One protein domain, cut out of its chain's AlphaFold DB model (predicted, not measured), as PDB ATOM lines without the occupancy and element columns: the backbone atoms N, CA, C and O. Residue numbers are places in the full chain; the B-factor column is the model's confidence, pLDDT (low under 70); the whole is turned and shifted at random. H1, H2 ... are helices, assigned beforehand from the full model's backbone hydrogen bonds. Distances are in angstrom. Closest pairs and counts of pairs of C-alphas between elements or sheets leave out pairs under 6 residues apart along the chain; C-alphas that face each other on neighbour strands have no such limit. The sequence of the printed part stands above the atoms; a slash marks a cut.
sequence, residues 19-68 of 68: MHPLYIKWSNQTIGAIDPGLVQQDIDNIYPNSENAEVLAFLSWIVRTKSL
ATOM      1  N   MET A  19     -44.901 -38.501 -10.415       84.44
ATOM      2  CA  MET A  19     -44.717 -39.382  -9.260       84.44
ATOM      3  C   MET A  19     -44.177 -38.631  -8.037       84.44
ATOM      4  O   MET A  19     -44.088 -39.211  -6.955       84.44
ATOM      5  N   HIS A  20     -43.802 -37.358  -8.185       88.81
ATOM      6  CA  HIS A  20     -43.247 -36.579  -7.091       88.81
ATOM      7  C   HIS A  20     -44.334 -36.309  -6.032       88.81
ATOM      8  O   HIS A  20     -45.393 -35.775  -6.375       88.81
ATOM      9  N   PRO A  21     -44.097 -36.593  -4.736       91.81
ATOM     10  CA  PRO A  21     -45.120 -36.449  -3.695       91.81
ATOM     11  C   PRO A  21     -45.738 -35.049  -3.631       91.81
ATOM     12  O   PRO A  21     -46.955 -34.908  -3.536       91.81
ATOM     13  N   LEU A  22     -44.910 -34.005  -3.754       93.88
ATOM     14  CA  LEU A  22     -45.384 -32.616  -3.777       93.88
ATOM     15  C   LEU A  22     -46.196 -32.289  -5.035       93.88
ATOM     16  O   LEU A  22     -47.165 -31.540  -4.953       93.88
ATOM     17  N   TYR A  23     -45.863 -32.884  -6.184       91.62
ATOM     18  CA  TYR A  23     -46.691 -32.730  -7.376       91.62
ATOM     19  C   TYR A  23     -48.072 -33.337  -7.143       91.62
ATOM     20  O   TYR A  23     -49.076 -32.658  -7.330       91.62
ATOM     21  N   ILE A  24     -48.144 -34.577  -6.653       90.56
ATOM     22  CA  ILE A  24     -49.412 -35.263  -6.354       90.56
ATOM     23  C   ILE A  24     -50.234 -34.477  -5.318       90.56
ATOM     24  O   ILE A  24     -51.443 -34.320  -5.481       90.56
ATOM     25  N   LYS A  25     -49.588 -33.947  -4.272       92.25
ATOM     26  CA  LYS A  25     -50.232 -33.148  -3.215       92.25
ATOM     27  C   LYS A  25     -50.951 -31.918  -3.772       92.25
ATOM     28  O   LYS A  25     -52.100 -31.669  -3.408       92.25
ATOM     29  N   TRP A  26     -50.277 -31.141  -4.617       92.56
ATOM     30  CA  TRP A  26     -50.794 -29.849  -5.073       92.56
ATOM     31  C   TRP A  26     -51.585 -29.932  -6.382       92.56
ATOM     32  O   TRP A  26     -52.529 -29.171  -6.560       92.56
ATOM     33  N   SER A  27     -51.274 -30.883  -7.268       89.38
ATOM     34  CA  SER A  27     -52.038 -31.102  -8.513       89.38
ATOM     35  C   SER A  27     -53.442 -31.667  -8.273       89.38
ATOM     36  O   SER A  27     -54.304 -31.550  -9.139       89.38
ATOM     37  N   ASN A  28     -53.694 -32.256  -7.100       88.25
ATOM     38  CA  ASN A  28     -55.014 -32.749  -6.694       88.25
ATOM     39  C   ASN A  28     -55.878 -31.701  -5.973       88.25
ATOM     40  O   ASN A  28     -56.942 -32.036  -5.454       88.25
ATOM     41  N   GLN A  29     -55.441 -30.443  -5.925       88.94
ATOM     42  CA  GLN A  29     -56.189 -29.346  -5.318       88.94
ATOM     43  C   GLN A  29     -56.624 -28.337  -6.379       88.94
ATOM     44  O   GLN A  29     -55.939 -28.112  -7.376       88.94
ATOM     45  N   THR A  30     -57.767 -27.691  -6.157       89.62
ATOM     46  CA  THR A  30     -58.164 -26.544  -6.976       89.62
ATOM     47  C   THR A  30     -57.332 -25.327  -6.580       89.62
ATOM     48  O   THR A  30     -57.038 -25.129  -5.403       89.62
ATOM     49  N   ILE A  31     -56.999 -24.457  -7.539       88.00
ATOM     50  CA  ILE A  31     -56.223 -23.231  -7.267       88.00
ATOM     51  C   ILE A  31     -56.875 -22.382  -6.161       88.00
ATOM     52  O   ILE A  31     -56.184 -21.828  -5.310       88.00
ATOM     53  N   GLY A  32     -58.209 -22.319  -6.104       89.06
ATOM     54  CA  GLY A  32     -58.929 -21.601  -5.046       89.06
ATOM     55  C   GLY A  32     -58.616 -22.107  -3.632       89.06
ATOM     56  O   GLY A  32     -58.483 -21.290  -2.725       89.06
ATOM     57  N   ALA A  33     -58.424 -23.417  -3.463       91.25
ATOM     58  CA  ALA A  33     -58.184 -24.063  -2.173       91.25
ATOM     59  C   ALA A  33     -56.711 -24.046  -1.721       91.25
ATOM     60  O   ALA A  33     -56.429 -24.336  -0.563       91.25
ATOM     61  N   ILE A  34     -55.774 -23.711  -2.613       93.56
ATOM     62  CA  ILE A  34     -54.345 -23.690  -2.287       93.56
ATOM     63  C   ILE A  34     -54.011 -22.463  -1.431       93.56
ATOM     64  O   ILE A  34     -54.267 -21.327  -1.839       93.56
ATOM     65  N   ASP A  35     -53.368 -22.694  -0.286       93.94
ATOM     66  CA  ASP A  35     -52.709 -21.661   0.518       93.94
ATOM     67  C   ASP A  35     -51.264 -21.445   0.015       93.94
ATOM     68  O   ASP A  35     -50.450 -22.372   0.097       93.94
ATOM     69  N   PRO A  36     -50.910 -20.252  -0.503       92.38
ATOM     70  CA  PRO A  36     -49.563 -19.981  -1.002       92.38
ATOM     71  C   PRO A  36     -48.475 -20.071   0.080       92.38
ATOM     72  O   PRO A  36     -47.333 -20.387  -0.259       92.38
ATOM     73  N   GLY A  37     -48.798 -19.845   1.359       95.19
ATOM     74  CA  GLY A  37     -47.832 -19.947   2.456       95.19
ATOM     75  C   GLY A  37     -47.344 -21.381   2.669       95.19
ATOM     76  O   GLY A  37     -46.152 -21.612   2.862       95.19
ATOM     77  N   LEU A  38     -48.239 -22.362   2.536       95.94
ATOM     78  CA  LEU A  38     -47.882 -23.781   2.627       95.94
ATOM     79  C   LEU A  38     -47.030 -24.244   1.437       95.94
ATOM     80  O   LEU A  38     -46.160 -25.098   1.592       95.94
ATOM     81  N   VAL A  39     -47.259 -23.676   0.250       96.31
ATOM     82  CA  VAL A  39     -46.444 -23.976  -0.936       96.31
ATOM     83  C   VAL A  39     -45.032 -23.404  -0.777       96.31
ATOM     84  O   VAL A  39     -44.067 -24.075  -1.128       96.31
ATOM     85  N   GLN A  40     -44.894 -22.199  -0.212       95.69
ATOM     86  CA  GLN A  40     -43.584 -21.601   0.083       95.69
ATOM     87  C   GLN A  40     -42.795 -22.432   1.100       95.69
ATOM     88  O   GLN A  40     -41.633 -22.735   0.854       95.69
ATOM     89  N   GLN A  41     -43.445 -22.903   2.168       96.88
ATOM     90  CA  GLN A  41     -42.809 -23.810   3.130       96.88
ATOM     91  C   GLN A  41     -42.306 -25.101   2.471       96.88
ATOM     92  O   GLN A  41     -41.220 -25.576   2.793       96.88
ATOM     93  N   ASP A  42     -43.073 -25.682   1.541       96.75
ATOM     94  CA  ASP A  42     -42.614 -26.855   0.794       96.75
ATOM     95  C   ASP A  42     -41.391 -26.519  -0.083       96.75
ATOM     96  O   ASP A  42     -40.474 -27.331  -0.155       96.75
ATOM     97  N   ILE A  43     -41.345 -25.337  -0.714       96.00
ATOM     98  CA  ILE A  43     -40.191 -24.873  -1.511       96.00
ATOM     99  C   ILE A  43     -38.938 -24.719  -0.640       96.00
ATOM    100  O   ILE A  43     -37.878 -25.210  -1.028       96.00
ATOM    101  N   ASP A  44     -39.058 -24.096   0.533       96.56
ATOM    102  CA  ASP A  44     -37.929 -23.834   1.442       96.56
ATOM    103  C   ASP A  44     -37.237 -25.123   1.923       96.56
ATOM    104  O   ASP A  44     -36.061 -25.111   2.288       96.56
ATOM    105  N   ASN A  45     -37.951 -26.252   1.894       95.38
ATOM    106  CA  ASN A  45     -37.440 -27.565   2.288       95.38
ATOM    107  C   ASN A  45     -36.792 -28.361   1.138       95.38
ATOM    108  O   ASN A  45     -36.305 -29.473   1.361       95.38
ATOM    109  N   ILE A  46     -36.788 -27.843  -0.096       94.25
ATOM    110  CA  ILE A  46     -36.262 -28.551  -1.269       94.25
ATOM    111  C   ILE A  46     -34.827 -28.114  -1.572       94.25
ATOM    112  O   ILE A  46     -34.528 -26.934  -1.740       94.25
ATOM    113  N   TYR A  47     -33.935 -29.089  -1.754       93.44
ATOM    114  CA  TYR A  47     -32.586 -28.821  -2.250       93.44
ATOM    115  C   TYR A  47     -32.615 -28.345  -3.714       93.44
ATOM    116  O   TYR A  47     -33.188 -29.048  -4.556       93.44
ATOM    117  N   PRO A  48     -31.946 -27.225  -4.058       90.12
ATOM    118  CA  PRO A  48     -31.925 -26.677  -5.413       90.12
ATOM    119  C   PRO A  48     -30.941 -27.444  -6.311       90.12
ATOM    120  O   PRO A  48     -29.865 -26.958  -6.654       90.12
ATOM    121  N   ASN A  49     -31.303 -28.672  -6.678       92.56
ATOM    122  CA  ASN A  49     -30.529 -29.541  -7.563       92.56
ATOM    123  C   ASN A  49     -31.325 -29.902  -8.832       92.56
ATOM    124  O   ASN A  49     -32.515 -29.609  -8.955       92.56
ATOM    125  N   SER A  50     -30.660 -30.550  -9.791       88.06
ATOM    126  CA  SER A  50     -31.269 -30.929 -11.071       88.06
ATOM    127  C   SER A  50     -32.415 -31.933 -10.935       88.06
ATOM    128  O   SER A  50     -33.315 -31.933 -11.769       88.06
ATOM    129  N   GLU A  51     -32.405 -32.776  -9.899       88.75
ATOM    130  CA  GLU A  51     -33.461 -33.771  -9.661       88.75
ATOM    131  C   GLU A  51     -34.770 -33.111  -9.211       88.75
ATOM    132  O   GLU A  51     -35.852 -33.565  -9.577       88.75
ATOM    133  N   ASN A  52     -34.666 -32.001  -8.477       91.81
ATOM    134  CA  ASN A  52     -35.805 -31.250  -7.956       91.81
ATOM    135  C   ASN A  52     -36.235 -30.078  -8.851       91.81
ATOM    136  O   ASN A  52     -37.198 -29.380  -8.529       91.81
ATOM    137  N   ALA A  53     -35.550 -29.837  -9.971       90.56
ATOM    138  CA  ALA A  53     -35.817 -28.682 -10.825       90.56
ATOM    139  C   ALA A  53     -37.271 -28.649 -11.333       90.56
ATOM    140  O   ALA A  53     -37.918 -27.601 -11.296       90.56
ATOM    141  N   GLU A  54     -37.811 -29.799 -11.747       90.44
ATOM    142  CA  GLU A  54     -39.187 -29.896 -12.249       90.44
ATOM    143  C   GLU A  54     -40.221 -29.582 -11.157       90.44
ATOM    144  O   GLU A  54     -41.185 -28.852 -11.402       90.44
ATOM    145  N   VAL A  55     -40.023 -30.099  -9.937       93.00
ATOM    146  CA  VAL A  55     -40.958 -29.839  -8.834       93.00
ATOM    147  C   VAL A  55     -40.850 -28.397  -8.346       93.00
ATOM    148  O   VAL A  55     -41.877 -27.769  -8.104       93.00
ATOM    149  N   LEU A  56     -39.646 -27.825  -8.282       94.19
ATOM    150  CA  LEU A  56     -39.457 -26.416  -7.931       94.19
ATOM    151  C   LEU A  56     -40.134 -25.489  -8.942       94.19
ATOM    152  O   LEU A  56     -40.802 -24.536  -8.538       94.19
ATOM    153  N   ALA A  57     -40.021 -25.785 -10.239       92.12
ATOM    154  CA  ALA A  57     -40.712 -25.033 -11.284       92.12
ATOM    155  C   ALA A  57     -42.239 -25.101 -11.114       92.12
ATOM    156  O   ALA A  57     -42.921 -24.076 -11.187       92.12
ATOM    157  N   PHE A  58     -42.771 -26.288 -10.817       92.38
ATOM    158  CA  PHE A  58     -44.190 -26.487 -10.535       92.38
ATOM    159  C   PHE A  58     -44.683 -25.692  -9.317       92.38
ATOM    160  O   PHE A  58     -45.662 -24.949  -9.421       92.38
ATOM    161  N   LEU A  59     -43.997 -25.791  -8.177       94.25
ATOM    162  CA  LEU A  59     -44.386 -25.071  -6.960       94.25
ATOM    163  C   LEU A  59     -44.270 -23.552  -7.146       94.25
ATOM    164  O   LEU A  59     -45.164 -22.808  -6.740       94.25
ATOM    165  N   SER A  60     -43.225 -23.090  -7.836       93.69
ATOM    166  CA  SER A  60     -43.046 -21.671  -8.173       93.69
ATOM    167  C   SER A  60     -44.188 -21.146  -9.045       93.69
ATOM    168  O   SER A  60     -44.687 -20.041  -8.820       93.69
ATOM    169  N   TRP A  61     -44.648 -21.945 -10.012       92.31
ATOM    170  CA  TRP A  61     -45.807 -21.601 -10.834       92.31
ATOM    171  C   TRP A  61     -47.087 -21.474 -10.002       92.31
ATOM    172  O   TRP A  61     -47.838 -20.516 -10.198       92.31
ATOM    173  N   ILE A  62     -47.318 -22.372  -9.039       92.75
ATOM    174  CA  ILE A  62     -48.466 -22.274  -8.124       92.75
ATOM    175  C   ILE A  62     -48.412 -20.972  -7.322       92.75
ATOM    176  O   ILE A  62     -49.386 -20.214  -7.328       92.75
ATOM    177  N   VAL A  63     -47.278 -20.689  -6.665       93.62
ATOM    178  CA  VAL A  63     -47.101 -19.467  -5.861       93.62
ATOM    179  C   VAL A  63     -47.351 -18.231  -6.718       93.62
ATOM    180  O   VAL A  63     -48.095 -17.335  -6.312       93.62
ATOM    181  N   ARG A  64     -46.795 -18.198  -7.936       91.31
ATOM    182  CA  ARG A  64     -46.993 -17.079  -8.859       91.31
ATOM    183  C   ARG A  64     -48.457 -16.916  -9.255       91.31
ATOM    184  O   ARG A  64     -48.937 -15.789  -9.251       91.31
ATOM    185  N   THR A  65     -49.143 -18.013  -9.564       89.94
ATOM    186  CA  THR A  65     -50.549 -18.019  -9.999       89.94
ATOM    187  C   THR A  65     -51.494 -17.551  -8.894       89.94
ATOM    188  O   THR A  65     -52.457 -16.852  -9.177       89.94
ATOM    189  N   LYS A  66     -51.209 -17.881  -7.629       88.56
ATOM    190  CA  LYS A  66     -51.972 -17.398  -6.463       88.56
ATOM    191  C   LYS A  66     -51.695 -15.941  -6.091       88.56
ATOM    192  O   LYS A  66     -52.463 -15.372  -5.326       88.56
ATOM    193  N   SER A  67     -50.596 -15.382  -6.590       81.19
ATOM    194  CA  SER A  67     -50.156 -14.008  -6.317       81.19
ATOM    195  C   SER A  67     -50.504 -13.030  -7.451       81.19
ATOM    196  O   SER A  67     -49.970 -11.920  -7.476       81.19
ATOM    197  N   LEU A  68     -51.302 -13.463  -8.433       76.81
ATOM    198  CA  LEU A  68     -51.872 -12.638  -9.505       76.81
ATOM    199  C   LEU A  68     -53.286 -12.198  -9.121       76.81
ATOM    200  O   LEU A  68     -53.615 -11.038  -9.444       76.81
TER     201      LEU A  68
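This is residues 19 to 68 of the 68 residues of an uncharacterized protein of Euryarchaeota archaeon (UniProt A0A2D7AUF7). The longest helix, H3, and H2 form a helical hairpin, and the short helix H1 lies more loosely along one side of it, the three centres making a triangle. The printed part has 50 residues with three named helices, in the order H1, H2, H3, and no named strand; the class is all helix. It is compact, with a radius of gyration of the C-alphas of 10.3 A and spans of 29 by 20 by 15 A.

H3, residues 53 to 66, is 20.2 A long and ends at C-alpha 66 (-51.972, -17.398, -6.463). H2 is residues 36 to 44, 12.5 A. H1 is residues 21 to 27, 10.0 A, from C-alpha 21 (-45.120, -36.449, -3.695).

H3 touches H2, opposite ways at a shallow tilt of 22 degrees; their closest C-alphas, Pro 36 and Val 63, are 5.5 A apart. H3, with residues 55 to 58 alone, only just touches H1, with 3 pairs of C-alphas within 8 A, the closest Tyr 23 and Val 55 at 6.6 A. H1 and H2 are close but not clearly touching; their closest C-alphas, Leu 22 and Asp 42, are 7.9 A apart. In H1, H2 and H3 every O i to N i+4 pair is within hydrogen-bond range.

The farthest C-alphas, Gly 32 and Ser 50, are 29.8 A apart. The printed part has no cut, both links are short, and no printed residue has pLDDT under 70.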